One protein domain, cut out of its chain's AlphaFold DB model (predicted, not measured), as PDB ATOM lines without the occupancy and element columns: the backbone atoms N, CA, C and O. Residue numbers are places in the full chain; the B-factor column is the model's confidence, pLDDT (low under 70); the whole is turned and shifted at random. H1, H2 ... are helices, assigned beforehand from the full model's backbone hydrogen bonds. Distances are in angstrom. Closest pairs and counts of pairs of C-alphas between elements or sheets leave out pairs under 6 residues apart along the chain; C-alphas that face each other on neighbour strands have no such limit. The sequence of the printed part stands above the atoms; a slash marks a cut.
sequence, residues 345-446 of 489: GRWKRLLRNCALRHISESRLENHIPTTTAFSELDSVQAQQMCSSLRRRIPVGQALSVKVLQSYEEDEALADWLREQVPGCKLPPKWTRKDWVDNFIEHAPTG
ATOM      1  N   GLY A 345      22.858 -47.600  41.961       82.38
ATOM      2  CA  GLY A 345      21.711 -46.936  41.339       82.38
ATOM      3  C   GLY A 345      22.022 -45.491  40.945       82.38
ATOM      4  O   GLY A 345      21.731 -45.072  39.824       82.38
ATOM      5  N   ARG A 346      22.706 -44.742  41.820       85.12
ATOM      6  CA  ARG A 346      23.169 -43.380  41.521       85.12
ATOM      7  C   ARG A 346      24.155 -43.359  40.355       85.12
ATOM      8  O   ARG A 346      24.003 -42.525  39.468       85.12
ATOM      9  N   TRP A 347      25.115 -44.283  40.316       79.69
ATOM     10  CA  TRP A 347      26.041 -44.419  39.189       79.69
ATOM     11  C   TRP A 347      25.316 -44.754  37.883       79.69
ATOM     12  O   TRP A 347      25.581 -44.106  36.875       79.69
ATOM     13  N   LYS A 348      24.342 -45.678  37.897       86.38
ATOM     14  CA  LYS A 348      23.516 -46.003  36.718       86.38
ATOM     15  C   LYS A 348      22.798 -44.763  36.172       86.38
ATOM     16  O   LYS A 348      22.827 -44.535  34.965       86.38
ATOM     17  N   ARG A 349      22.198 -43.945  37.047       88.31
ATOM     18  CA  ARG A 349      21.513 -42.696  36.657       88.31
ATOM     19  C   ARG A 349      22.474 -41.629  36.150       88.31
ATOM     20  O   ARG A 349      22.194 -41.008  35.135       88.31
ATOM     21  N   LEU A 350      23.608 -41.433  36.822       85.88
ATOM     22  CA  LEU A 350      24.624 -40.471  36.388       85.88
ATOM     23  C   LEU A 350      25.181 -40.832  35.009       85.88
ATOM     24  O   LEU A 350      25.307 -39.954  34.162       85.88
ATOM     25  N   LEU A 351      25.457 -42.115  34.762       87.81
ATOM     26  CA  LEU A 351      25.918 -42.592  33.458       87.81
ATOM     27  C   LEU A 351      24.855 -42.409  32.375       87.81
ATOM     28  O   LEU A 351      25.181 -41.912  31.302       87.81
ATOM     29  N   ARG A 352      23.588 -42.740  32.664       93.62
ATOM     30  CA  ARG A 352      22.474 -42.508  31.733       93.62
ATOM     31  C   ARG A 352      22.317 -41.020  31.404       93.62
ATOM     32  O   ARG A 352      22.247 -40.667  30.234       93.62
ATOM     33  N   ASN A 353      22.344 -40.141  32.407       92.94
ATOM     34  CA  ASN A 353      22.250 -38.690  32.204       92.94
ATOM     35  C   ASN A 353      23.447 -38.137  31.415       92.94
ATOM     36  O   ASN A 353      23.283 -37.246  30.586       92.94
ATOM     37  N   CYS A 354      24.645 -38.677  31.643       92.44
ATOM     38  CA  CYS A 354      25.836 -38.329  30.872       92.44
ATOM     39  C   CYS A 354      25.695 -38.762  29.402       92.44
ATOM     40  O   CYS A 354      25.951 -37.970  28.496       92.44
ATOM     41  N   ALA A 355      25.209 -39.983  29.156       94.62
ATOM     42  CA  ALA A 355      24.940 -40.483  27.810       94.62
ATOM     43  C   ALA A 355      23.873 -39.640  27.092       94.62
ATOM     44  O   ALA A 355      24.111 -39.206  25.967       94.62
ATOM     45  N   LEU A 356      22.757 -39.319  27.758       96.81
ATOM     46  CA  LEU A 356      21.722 -38.418  27.235       96.81
ATOM     47  C   LEU A 356      22.291 -37.042  26.876       96.81
ATOM     48  O   LEU A 356      22.020 -36.516  25.796       96.81
ATOM     49  N   ARG A 357      23.142 -36.479  27.737       96.31
ATOM     50  CA  ARG A 357      23.816 -35.210  27.455       96.31
ATOM     51  C   ARG A 357      24.678 -35.309  26.196       96.31
ATOM     52  O   ARG A 357      24.552 -34.462  25.318       96.31
ATOM     53  N   HIS A 358      25.485 -36.354  26.045       95.56
ATOM     54  CA  HIS A 358      26.312 -36.536  24.849       95.56
ATOM     55  C   HIS A 358      25.507 -36.802  23.570       95.56
ATOM     56  O   HIS A 358      25.923 -36.351  22.500       95.56
ATOM     57  N   ILE A 359      24.359 -37.482  23.667       96.94
ATOM     58  CA  ILE A 359      23.396 -37.629  22.563       96.94
ATOM     59  C   ILE A 359      22.867 -36.253  22.158       96.94
ATOM     60  O   ILE A 359      22.968 -35.889  20.987       96.94
ATOM     61  N   SER A 360      22.397 -35.454  23.121       97.19
ATOM     62  CA  SER A 360      21.857 -34.116  22.853       97.19
ATOM     63  C   SER A 360      22.898 -33.174  22.233       97.19
ATOM     64  O   SER A 360      22.624 -32.509  21.236       97.19
ATOM     65  N   GLU A 361      24.131 -33.178  22.745       96.50
ATOM     66  CA  GLU A 361      25.221 -32.367  22.203       96.50
ATOM     67  C   GLU A 361      25.636 -32.838  20.799       96.50
ATOM     68  O   GLU A 361      25.992 -32.014  19.959       96.50
ATOM     69  N   SER A 362      25.558 -34.145  20.517       96.75
ATOM     70  CA  SER A 362      25.830 -34.688  19.180       96.75
ATOM     71  C   SER A 362      24.719 -34.356  18.184       96.75
ATOM     72  O   SER A 362      25.023 -34.089  17.025       96.75
ATOM     73  N   ARG A 363      23.447 -34.324  18.608       97.56
ATOM     74  CA  ARG A 363      22.341 -33.833  17.765       97.56
ATOM     75  C   ARG A 363      22.561 -32.365  17.389       97.56
ATOM     76  O   ARG A 363      22.462 -32.020  16.215       97.56
ATOM     77  N   LEU A 364      22.940 -31.532  18.361       97.56
ATOM     78  CA  LEU A 364      23.229 -30.111  18.141       97.56
ATOM     79  C   LEU A 364      24.411 -29.885  17.185       97.56
ATOM     80  O   LEU A 364      24.295 -29.068  16.276       97.56
ATOM     81  N   GLU A 365      25.518 -30.618  17.352       97.19
ATOM     82  CA  GLU A 365      26.712 -30.502  16.491       97.19
ATOM     83  C   GLU A 365      26.421 -30.868  15.027       97.19
ATOM     84  O   GLU A 365      26.991 -30.270  14.121       97.19
ATOM     85  N   ASN A 366      25.508 -31.815  14.792       96.88
ATOM     86  CA  ASN A 366      25.144 -32.284  13.452       96.88
ATOM     87  C   ASN A 366      23.870 -31.623  12.896       96.88
ATOM     88  O   ASN A 366      23.343 -32.075  11.882       96.88
ATOM     89  N   HIS A 367      23.359 -30.577  13.556       97.50
ATOM     90  CA  HIS A 367      22.129 -29.873  13.174       97.50
ATOM     91  C   HIS A 367      20.892 -30.788  13.028       97.50
ATOM     92  O   HIS A 367      20.017 -30.538  12.201       97.50
ATOM     93  N   ILE A 368      20.804 -31.843  13.843       97.19
ATOM     94  CA  ILE A 368      19.681 -32.788  13.856       97.19
ATOM     95  C   ILE A 368      18.600 -32.264  14.819       97.19
ATOM     96  O   ILE A 368      18.894 -32.080  16.006       97.19
ATOM     97  N   PRO A 369      17.346 -32.057  14.373       96.94
ATOM     98  CA  PRO A 369      16.246 -31.693  15.262       96.94
ATOM     99  C   PRO A 369      16.026 -32.745  16.358       96.94
ATOM    100  O   PRO A 369      16.136 -33.948  16.125       96.94
ATOM    101  N   THR A 370      15.666 -32.314  17.568       95.69
ATOM    102  CA  THR A 370      15.369 -33.232  18.686       95.69
ATOM    103  C   THR A 370      14.128 -34.091  18.443       95.69
ATOM    104  O   THR A 370      13.967 -35.112  19.097       95.69
ATOM    105  N   THR A 371      13.257 -33.694  17.513       96.12
ATOM    106  CA  THR A 371      12.023 -34.411  17.156       96.12
ATOM    107  C   THR A 371      12.236 -35.528  16.138       96.12
ATOM    108  O   THR A 371      11.337 -36.338  15.953       96.12
ATOM    109  N   THR A 372      13.381 -35.565  15.454       96.75
ATOM    110  CA  THR A 372      13.661 -36.568  14.419       96.75
ATOM    111  C   THR A 372      14.062 -37.889  15.073       96.75
ATOM    112  O   THR A 372      15.023 -37.926  15.855       96.75
ATOM    113  N   ALA A 373      13.341 -38.964  14.754       96.62
ATOM    114  CA  ALA A 373      13.664 -40.309  15.224       96.62
ATOM    115  C   ALA A 373      14.986 -40.791  14.603       96.62
ATOM    116  O   ALA A 373      15.327 -40.418  13.480       96.62
ATOM    117  N   PHE A 374      15.751 -41.634  15.306       97.00
ATOM    118  CA  PHE A 374      17.037 -42.097  14.766       97.00
ATOM    119  C   PHE A 374      16.885 -42.943  13.500       97.00
ATOM    120  O   PHE A 374      17.786 -42.938  12.664       97.00
ATOM    121  N   SER A 375      15.756 -43.634  13.336       96.62
ATOM    122  CA  SER A 375      15.418 -44.422  12.147       96.62
ATOM    123  C   SER A 375      15.223 -43.575  10.883       96.62
ATOM    124  O   SER A 375      15.394 -44.091   9.782       96.62
ATOM    125  N   GLU A 376      14.914 -42.284  11.028       97.44
ATOM    126  CA  GLU A 376      14.690 -41.342   9.922       97.44
ATOM    127  C   GLU A 376      15.969 -40.620   9.475       97.44
ATOM    128  O   GLU A 376      15.960 -39.896   8.479       97.44
ATOM    129  N   LEU A 377      17.077 -40.791  10.203       97.25
ATOM    130  CA  LEU A 377      18.346 -40.158   9.858       97.25
ATOM    131  C   LEU A 377      18.904 -40.728   8.556       97.25
ATOM    132  O   LEU A 377      19.077 -41.945   8.428       97.25
ATOM    133  N   ASP A 378      19.291 -39.836   7.639       97.50
ATOM    134  CA  ASP A 378      20.072 -40.231   6.471       97.50
ATOM    135  C   ASP A 378      21.383 -40.894   6.919       97.50
ATOM    136  O   ASP A 378      21.982 -40.548   7.942       97.50
ATOM    137  N   SER A 379      21.847 -41.848   6.121       96.69
ATOM    138  CA  SER A 379      23.093 -42.585   6.306       96.69
ATOM    139  C   SER A 379      24.286 -41.677   6.635       96.69
ATOM    140  O   SER A 379      25.070 -42.001   7.533       96.69
ATOM    141  N   VAL A 380      24.388 -40.510   5.986       97.50
ATOM    142  CA  VAL A 380      25.451 -39.523   6.225       97.50
ATOM    143  C   VAL A 380      25.315 -38.885   7.611       97.50
ATOM    144  O   VAL A 380      26.286 -38.858   8.370       97.50
ATOM    145  N   GLN A 381      24.114 -38.431   7.982       97.62
ATOM    146  CA  GLN A 381      23.846 -37.829   9.295       97.62
ATOM    147  C   GLN A 381      24.051 -38.839  10.428       97.62
ATOM    148  O   GLN A 381      24.684 -38.532  11.440       97.62
ATOM    149  N   ALA A 382      23.581 -40.074  10.246       97.62
ATOM    150  CA  ALA A 382      23.761 -41.151  11.208       97.62
ATOM    151  C   ALA A 382      25.248 -41.505  11.391       97.62
ATOM    152  O   ALA A 382      25.701 -41.746  12.514       97.62
ATOM    153  N   GLN A 383      26.038 -41.490  10.312       97.56
ATOM    154  CA  GLN A 383      27.482 -41.715  10.372       97.56
ATOM    155  C   GLN A 383      28.220 -40.570  11.085       97.56
ATOM    156  O   GLN A 383      29.110 -40.837  11.898       97.56
ATOM    157  N   GLN A 384      27.838 -39.314  10.835       97.69
ATOM    158  CA  GLN A 384      28.382 -38.144  11.534       97.69
ATOM    159  C   GLN A 384      28.013 -38.143  13.028       97.69
ATOM    160  O   GLN A 384      28.858 -37.899  13.890       97.69
ATOM    161  N   MET A 385      26.782 -38.525  13.367       97.25
ATOM    162  CA  MET A 385      26.368 -38.676  14.758       97.25
ATOM    163  C   MET A 385      27.135 -39.806  15.458       97.25
ATOM    164  O   MET A 385      27.632 -39.615  16.571       97.25
ATOM    165  N   CYS A 386      27.309 -40.958  14.801       97.00
ATOM    166  CA  CYS A 386      28.129 -42.052  15.326       97.00
ATOM    167  C   CYS A 386      29.578 -41.612  15.572       97.00
ATOM    168  O   CYS A 386      30.160 -41.977  16.594       97.00
ATOM    169  N   SER A 387      30.179 -40.833  14.666       95.62
ATOM    170  CA  SER A 387      31.554 -40.349  14.840       95.62
ATOM    171  C   SER A 387      31.665 -39.334  15.985       95.62
ATOM    172  O   SER A 387      32.603 -39.419  16.778       95.62
ATOM    173  N   SER A 388      30.683 -38.439  16.151       96.44
ATOM    174  CA  SER A 388      30.587 -37.543  17.312       96.44
ATOM    175  C   SER A 388      30.487 -38.316  18.630       96.44
ATOM    176  O   SER A 388      31.278 -38.088  19.547       96.44
ATOM    177  N   LEU A 389      29.578 -39.291  18.712       95.94
ATOM    178  CA  LEU A 389      29.387 -40.096  19.918       95.94
ATOM    179  C   LEU A 389      30.625 -40.926  20.264       95.94
ATOM    180  O   LEU A 389      31.016 -40.963  21.427       95.94
ATOM    181  N   ARG A 390      31.296 -41.525  19.271       94.88
ATOM    182  CA  ARG A 390      32.554 -42.266  19.484       94.88
ATOM    183  C   ARG A 390      33.695 -41.379  19.987       94.88
ATOM    184  O   ARG A 390      34.564 -41.875  20.696       94.88
ATOM    185  N   ARG A 391      33.711 -40.084  19.640       94.31
ATOM    186  CA  ARG A 391      34.697 -39.126  20.176       94.31
ATOM    187  C   ARG A 391      34.450 -38.806  21.651       94.31
ATOM    188  O   ARG A 391      35.406 -38.554  22.377       94.31
ATOM    189  N   ARG A 392      33.187 -38.806  22.092       92.94
ATOM    190  CA  ARG A 392      32.791 -38.417  23.459       92.94
ATOM    191  C   ARG A 392      32.717 -39.601  24.423       92.94
ATOM    192  O   ARG A 392      33.006 -39.442  25.603       92.94
ATOM    193  N   ILE A 393      32.332 -40.778  23.931       91.19
ATOM    194  CA  ILE A 393      32.079 -41.963  24.751       91.19
ATOM    195  C   ILE A 393      33.003 -43.102  24.293       91.19
ATOM    196  O   ILE A 393      32.963 -43.483  23.118       91.19
ATOM    197  N   PRO A 394      33.800 -43.706  25.195       83.69
ATOM    198  CA  PRO A 394      34.695 -44.816  24.874       83.69
ATOM    199  C   PRO A 394      33.918 -46.140  24.721       83.69
ATOM    200  O   PRO A 394      34.092 -47.080  25.489       83.69
ATOM    201  N   VAL A 395      33.032 -46.216  23.726       78.25
ATOM    202  CA  VAL A 395      32.184 -47.391  23.412       78.25
ATOM    203  C   VAL A 395      32.922 -48.410  22.526       78.25
ATOM    204  O   VAL A 395      32.422 -49.496  22.237       78.25
ATOM    205  N   GLY A 396      34.142 -48.088  22.087       73.31
ATOM    206  CA  GLY A 396      34.878 -48.889  21.111       73.31
ATOM    207  C   GLY A 396      34.185 -48.910  19.742       73.31
ATOM    208  O   GLY A 396      33.398 -48.024  19.405       73.31
ATOM    209  N   GLN A 397      34.471 -49.931  18.930       80.12
ATOM    210  CA  GLN A 397      33.915 -50.078  17.574       80.12
ATOM    211  C   GLN A 397      32.442 -50.542  17.542       80.12
ATOM    212  O   GLN A 397      31.879 -50.702  16.463       80.12
ATOM    213  N   ALA A 398      31.797 -50.740  18.700       88.00
ATOM    214  CA  ALA A 398      30.475 -51.366  18.790       88.00
ATOM    215  C   ALA A 398      29.311 -50.484  18.291       88.00
ATOM    216  O   ALA A 398      28.285 -51.012  17.861       88.00
ATOM    217  N   LEU A 399      29.443 -49.152  18.321       95.19
ATOM    218  CA  LEU A 399      28.385 -48.244  17.859       95.19
ATOM    219  C   LEU A 399      28.403 -48.147  16.329       95.19
ATOM    220  O   LEU A 399      29.191 -47.381  15.778       95.19
ATOM    221  N   SER A 400      27.556 -48.915  15.644       96.38
ATOM    222  CA  SER A 400      27.356 -48.839  14.187       96.38
ATOM    223  C   SER A 400      26.105 -48.029  13.824       96.38
ATOM    224  O   SER A 400      25.207 -47.876  14.648       96.38
ATOM    225  N   VAL A 401      26.018 -47.558  12.573       96.88
ATOM    226  CA  VAL A 401      24.837 -46.835  12.053       96.88
ATOM    227  C   VAL A 401      23.561 -47.666  12.212       96.88
ATOM    228  O   VAL A 401      22.549 -47.148  12.669       96.88
ATOM    229  N   LYS A 402      23.637 -48.976  11.944       97.06
ATOM    230  CA  LYS A 402      22.507 -49.902  12.117       97.06
ATOM    231  C   LYS A 402      22.028 -49.970  13.566       97.06
ATOM    232  O   LYS A 402      20.832 -50.030  13.810       97.06
ATOM    233  N   VAL A 403      22.961 -49.959  14.519       96.69
ATOM    234  CA  VAL A 403      22.629 -49.961  15.949       96.69
ATOM    235  C   VAL A 403      21.989 -48.633  16.338       96.69
ATOM    236  O   VAL A 403      20.953 -48.644  16.985       96.69
ATOM    237  N   LEU A 404      22.540 -47.498  15.895       97.19
ATOM    238  CA  LEU A 404      21.951 -46.182  16.161       97.19
ATOM    239  C   LEU A 404      20.499 -46.101  15.660       97.19
ATOM    240  O   LEU A 404      19.616 -45.715  16.415       97.19
ATOM    241  N   GLN A 405      20.256 -46.529  14.420       97.31
ATOM    242  CA  GLN A 405      18.932 -46.509  13.787       97.31
ATOM    243  C   GLN A 405      17.948 -47.536  14.371       97.31
ATOM    244  O   GLN A 405      16.755 -47.447  14.101       97.31
ATOM    245  N   SER A 406      18.425 -48.510  15.158       97.12
ATOM    246  CA  SER A 406      17.563 -49.510  15.809       97.12
ATOM    247  C   SER A 406      16.843 -48.991  17.057       97.12
ATOM    248  O   SER A 406      15.934 -49.657  17.549       97.12
ATOM    249  N   TYR A 407      17.234 -47.822  17.569       97.44
ATOM    250  CA  TYR A 407      16.599 -47.188  18.721       97.44
ATOM    251  C   TYR A 407      15.669 -46.067  18.260       97.44
ATOM    252  O   TYR A 407      16.063 -45.242  17.448       97.44
ATOM    253  N   GLU A 408      14.446 -46.009  18.783       95.12
ATOM    254  CA  GLU A 408      13.505 -44.915  18.478       95.12
ATOM    255  C   GLU A 408      13.719 -43.709  19.405       95.12
ATOM    256  O   GLU A 408      13.631 -42.562  18.972       95.12
ATOM    257  N   GLU A 409      14.074 -43.971  20.666       96.38
ATOM    258  CA  GLU A 409      14.167 -42.969  21.727       96.38
ATOM    259  C   GLU A 409      15.610 -42.738  22.202       96.38
ATOM    260  O   GLU A 409      16.405 -43.675  22.347       96.38
ATOM    261  N   ASP A 410      15.930 -41.482  22.538       96.50
ATOM    262  CA  ASP A 410      17.216 -41.079  23.133       96.50
ATOM    263  C   ASP A 410      17.502 -41.841  24.442       96.50
ATOM    264  O   ASP A 410      18.653 -42.169  24.740       96.50
ATOM    265  N   GLU A 411      16.457 -42.164  25.212       96.12
ATOM    266  CA  GLU A 411      16.561 -42.912  26.467       96.12
ATOM    267  C   GLU A 411      17.045 -44.348  26.262       96.12
ATOM    268  O   GLU A 411      17.953 -44.799  26.965       96.12
ATOM    269  N   ALA A 412      16.484 -45.045  25.272       95.94
ATOM    270  CA  ALA A 412      16.853 -46.419  24.960       95.94
ATOM    271  C   ALA A 412      18.299 -46.502  24.440       95.94
ATOM    272  O   ALA A 412      19.067 -47.372  24.858       95.94
ATOM    273  N   LEU A 413      18.703 -45.542  23.600       96.69
ATOM    274  CA  LEU A 413      20.087 -45.423  23.146       96.69
ATOM    275  C   LEU A 413      21.041 -45.108  24.310       96.69
ATOM    276  O   LEU A 413      22.131 -45.678  24.381       96.69
ATOM    277  N   ALA A 414      20.653 -44.230  25.240       96.06
ATOM    278  CA  ALA A 414      21.463 -43.904  26.412       96.06
ATOM    279  C   ALA A 414      21.681 -45.118  27.328       96.06
ATOM    280  O   ALA A 414      22.797 -45.330  27.814       96.06
ATOM    281  N   ASP A 415      20.645 -45.932  27.539       94.38
ATOM    282  CA  ASP A 415      20.754 -47.170  28.310       94.38
ATOM    283  C   ASP A 415      21.640 -48.209  27.606       94.38
ATOM    284  O   ASP A 415      22.485 -48.825  28.264       94.38
ATOM    285  N   TRP A 416      21.551 -48.329  26.277       95.38
ATOM    286  CA  TRP A 416      22.466 -49.175  25.507       95.38
ATOM    287  C   TRP A 416      23.919 -48.688  25.588       95.38
ATOM    288  O   TRP A 416      24.825 -49.474  25.869       95.38
ATOM    289  N   LEU A 417      24.165 -47.384  25.405       94.19
ATOM    290  CA  LEU A 417      25.507 -46.794  25.486       94.19
ATOM    291  C   LEU A 417      26.139 -47.035  26.859       94.19
ATOM    292  O   LEU A 417      27.315 -47.390  26.942       94.19
ATOM    293  N   ARG A 418      25.352 -46.903  27.932       92.38
ATOM    294  CA  ARG A 418      25.775 -47.205  29.306       92.38
ATOM    295  C   ARG A 418      26.250 -48.652  29.452       92.38
ATOM    296  O   ARG A 418      27.255 -48.891  30.117       92.38
ATOM    297  N   GLU A 419      25.549 -49.611  28.854       90.12
ATOM    298  CA  GLU A 419      25.897 -51.038  28.935       90.12
ATOM    299  C   GLU A 419      27.182 -51.394  28.188       90.12
ATOM    300  O   GLU A 419      27.859 -52.367  28.537       90.12
ATOM    301  N   GLN A 420      27.558 -50.601  27.186       91.25
ATOM    302  CA  GLN A 420      28.796 -50.826  26.448       91.25
ATOM    303  C   GLN A 420      30.042 -50.275  27.147       91.25
ATOM    304  O   GLN A 420      31.145 -50.704  26.809       91.25
ATOM    305  N   VAL A 421      29.903 -49.376  28.131       86.19
ATOM    306  CA  VAL A 421      31.060 -48.831  28.856       86.19
ATOM    307  C   VAL A 421      31.756 -49.960  29.640       86.19
ATOM    308  O   VAL A 421      31.135 -50.580  30.515       86.19
ATOM    309  N   PRO A 422      33.040 -50.265  29.364       76.19
ATOM    310  CA  PRO A 422      33.771 -51.299  30.090       76.19
ATOM    311  C   PRO A 422      33.816 -50.966  31.588       76.19
ATOM    312  O   PRO A 422      34.029 -49.823  31.983       76.19
ATOM    313  N   GLY A 423      33.549 -51.965  32.432       71.62
ATOM    314  CA  GLY A 423      33.372 -51.781  33.880       71.62
ATOM    315  C   GLY A 423      31.937 -51.461  34.322       71.62
ATOM    316  O   GLY A 423      31.634 -51.597  35.504       71.62
ATOM    317  N   CYS A 424      31.033 -51.121  33.393       65.12
ATOM    318  CA  CYS A 424      29.597 -50.958  33.666       65.12
ATOM    319  C   CYS A 424      28.767 -52.199  33.309       65.12
ATOM    320  O   CYS A 424      27.602 -52.285  33.703       65.12
ATOM    321  N   LYS A 425      29.369 -53.180  32.618       60.53
ATOM    322  CA  LYS A 425      28.800 -54.522  32.433       60.53
ATOM    323  C   LYS A 425      28.731 -55.218  33.786       60.53
ATOM    324  O   LYS A 425      29.651 -55.922  34.198       60.53
ATOM    325  N   LEU A 426      27.630 -54.991  34.489       54.31
ATOM    326  CA  LEU A 426      27.244 -55.843  35.595       54.31
ATOM    327  C   LEU A 426      27.089 -57.256  35.024       54.31
ATOM    328  O   LEU A 426      26.462 -57.407  33.971       54.31
ATOM    329  N   PRO A 427      27.701 -58.280  35.637       49.06
ATOM    330  CA  PRO A 427      27.611 -59.629  35.113       49.06
ATOM    331  C   PRO A 427      26.124 -59.993  34.950       49.06
ATOM    332  O   PRO A 427      25.365 -59.845  35.908       49.06
ATOM    333  N   PRO A 428      25.688 -60.476  33.770       50.44
ATOM    334  CA  PRO A 428      24.273 -60.691  33.437       50.44
ATOM    335  C   PRO A 428      23.557 -61.730  34.323       50.44
ATOM    336  O   PRO A 428      22.358 -61.947  34.187       50.44
ATOM    337  N   LYS A 429      24.267 -62.346  35.277       48.69
ATOM    338  CA  LYS A 429      23.769 -63.337  36.242       48.69
ATOM    339  C   LYS A 429      22.956 -62.740  37.410       48.69
ATOM    340  O   LYS A 429      22.731 -63.422  38.402       48.69
ATOM    341  N   TRP A 430      22.526 -61.480  37.335       43.81
ATOM    342  CA  TRP A 430      21.777 -60.806  38.413       43.81
ATOM    343  C   TRP A 430      20.264 -61.047  38.367       43.81
ATOM    344  O   TRP A 430      19.522 -60.606  39.245       43.81
ATOM    345  N   THR A 431      19.775 -61.775  37.367       45.00
ATOM    346  CA  THR A 431      18.365 -62.137  37.279       45.00
ATOM    347  C   THR A 431      18.005 -63.182  38.345       45.00
ATOM    348  O   THR A 431      18.272 -64.370  38.213       45.00
ATOM    349  N   ARG A 432      17.320 -62.694  39.393       43.62
ATOM    350  CA  ARG A 432      16.420 -63.390  40.344       43.62
ATOM    351  C   ARG A 432      16.934 -63.906  41.696       43.62
ATOM    352  O   ARG A 432      16.067 -64.193  42.516       43.62
ATOM    353  N   LYS A 433      18.235 -63.992  42.004       45.66
ATOM    354  CA  LYS A 433      18.657 -64.601  43.296       45.66
ATOM    355  C   LYS A 433      18.657 -63.656  44.511       45.66
ATOM    356  O   LYS A 433      18.337 -64.115  45.600       45.66
ATOM    357  N   ASP A 434      18.859 -62.349  44.329       55.50
ATOM    358  CA  ASP A 434      18.864 -61.381  45.439       55.50
ATOM    359  C   ASP A 434      17.746 -60.345  45.286       55.50
ATOM    360  O   ASP A 434      17.950 -59.213  44.845       55.50
ATOM    361  N   TRP A 435      16.528 -60.729  45.676       55.69
ATOM    362  CA  TRP A 435      15.384 -59.809  45.740       55.69
ATOM    363  C   TRP A 435      15.689 -58.557  46.577       55.69
ATOM    364  O   TRP A 435      15.150 -57.493  46.288       55.69
ATOM    365  N   VAL A 436      16.576 -58.670  47.574       55.28
ATOM    366  CA  VAL A 436      17.039 -57.560  48.416       55.28
ATOM    367  C   VAL A 436      17.843 -56.556  47.597       55.28
ATOM    368  O   VAL A 436      17.540 -55.368  47.640       55.28
ATOM    369  N   ASP A 437      18.813 -57.011  46.804       52.97
ATOM    370  CA  ASP A 437      19.612 -56.118  45.961       52.97
ATOM    371  C   ASP A 437      18.735 -55.484  44.865       52.97
ATOM    372  O   ASP A 437      18.853 -54.290  44.603       52.97
ATOM    373  N   ASN A 438      17.760 -56.223  44.320       52.91
ATOM    374  CA  ASN A 438      16.769 -55.682  43.380       52.91
ATOM    375  C   ASN A 438      15.853 -54.625  44.027       52.91
ATOM    376  O   ASN A 438      15.609 -53.565  43.454       52.91
ATOM    377  N   PHE A 439      15.369 -54.881  45.244       55.50
ATOM    378  CA  PHE A 439      14.571 -53.926  46.013       55.50
ATOM    379  C   PHE A 439      15.362 -52.651  46.324       55.50
ATOM    380  O   PHE A 439      14.814 -51.557  46.243       55.50
ATOM    381  N   ILE A 440      16.653 -52.779  46.641       55.03
ATOM    382  CA  ILE A 440      17.536 -51.644  46.933       55.03
ATOM    383  C   ILE A 440      17.854 -50.852  45.658       55.03
ATOM    384  O   ILE A 440      17.832 -49.622  45.683       55.03
ATOM    385  N   GLU A 441      18.143 -51.520  44.541       51.84
ATOM    386  CA  GLU A 441      18.476 -50.851  43.276       51.84
ATOM    387  C   GLU A 441      17.280 -50.135  42.642       51.84
ATOM    388  O   GLU A 441      17.450 -49.085  42.017       51.84
ATOM    389  N   HIS A 442      16.075 -50.669  42.843       50.69
ATOM    390  CA  HIS A 442      14.823 -50.086  42.366       50.69
ATOM    391  C   HIS A 442      14.060 -49.317  43.449       50.69
ATOM    392  O   HIS A 442      12.929 -48.890  43.212       50.69
ATOM    393  N   ALA A 443      14.666 -49.094  44.621       50.47
ATOM    394  CA  ALA A 443      14.063 -48.271  45.655       50.47
ATOM    395  C   ALA A 443      13.796 -46.865  45.081       50.47
ATOM    396  O   ALA A 443      14.715 -46.250  44.513       50.47
ATOM    397  N   PRO A 444      12.562 -46.341  45.208       46.53
ATOM    398  CA  PRO A 444      12.228 -45.011  44.727       46.53
ATOM    399  C   PRO A 444      13.136 -44.009  45.434       46.53
ATOM    400  O   PRO A 444      13.108 -43.844  46.649       46.53
ATOM    401  N   THR A 445      14.027 -43.410  44.659       50.53
ATOM    402  CA  THR A 445      15.106 -42.540  45.147       50.53
ATOM    403  C   THR A 445      15.136 -41.248  44.340       50.53
ATOM    404  O   THR A 445      16.184 -40.620  44.212       50.53
ATOM    405  N   GLY A 446      13.995 -40.868  43.759       45.94
ATOM    406  CA  GLY A 446      13.818 -39.552  43.164       45.94
ATOM    407  C   GLY A 446      13.603 -38.505  44.253       45.94
ATOM    408  O   GLY A 446      12.847 -38.742  45.200       45.94
TER     409      GLY A 446
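This is residues 345 to 446 of the 489 residues of an uncharacterized protein of Perkinsus olseni (UniProt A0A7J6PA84). A long helix, H1, runs along most of an elongated domain; H4 crosses it, H2 packs on its later part with H3 on H2, and small H5 lies near its first residue. Residues 431 to 437 stick out. The 102 printed residues, with five named helices in order H1 to H5 and no named strand, are all helix in class, only just compact, close to loose (radius of gyration of the C-alphas 15.2 A), spanning 46 by 28 by 21 A.

H1, residues 345 to 365, touches H4, residues 410 to 420, at a steep tilt of 62 degrees; the closest C-alphas, Ala 355 and Ala 414, are 5.1 A apart. With residues 358 to 363 alone H1 touches H2, residues 379 to 392; closest C-alphas Ser 362 and Ser 388, 5.9 A. H2 touches H3, residues 401 to 405; closest C-alphas Ala 382 and Val 401, 5.8 A. H5, residues 435 to 441, is close to H1 but not clearly touching; closest C-alphas Glu 441 and Gly 345, 5.4 A. Every O i to N i+4 pair in the five helices is within hydrogen-bond range.

H1 is 30.2 A long from C-alpha 345 (21.711, -46.936, 41.339); H5 ends at C-alpha 441 (18.476, -50.851, 43.276).

The printed part has no cut; links H1 to H2 and H4 to H5 are long; pLDDT is under 70 in residues 424 to 446.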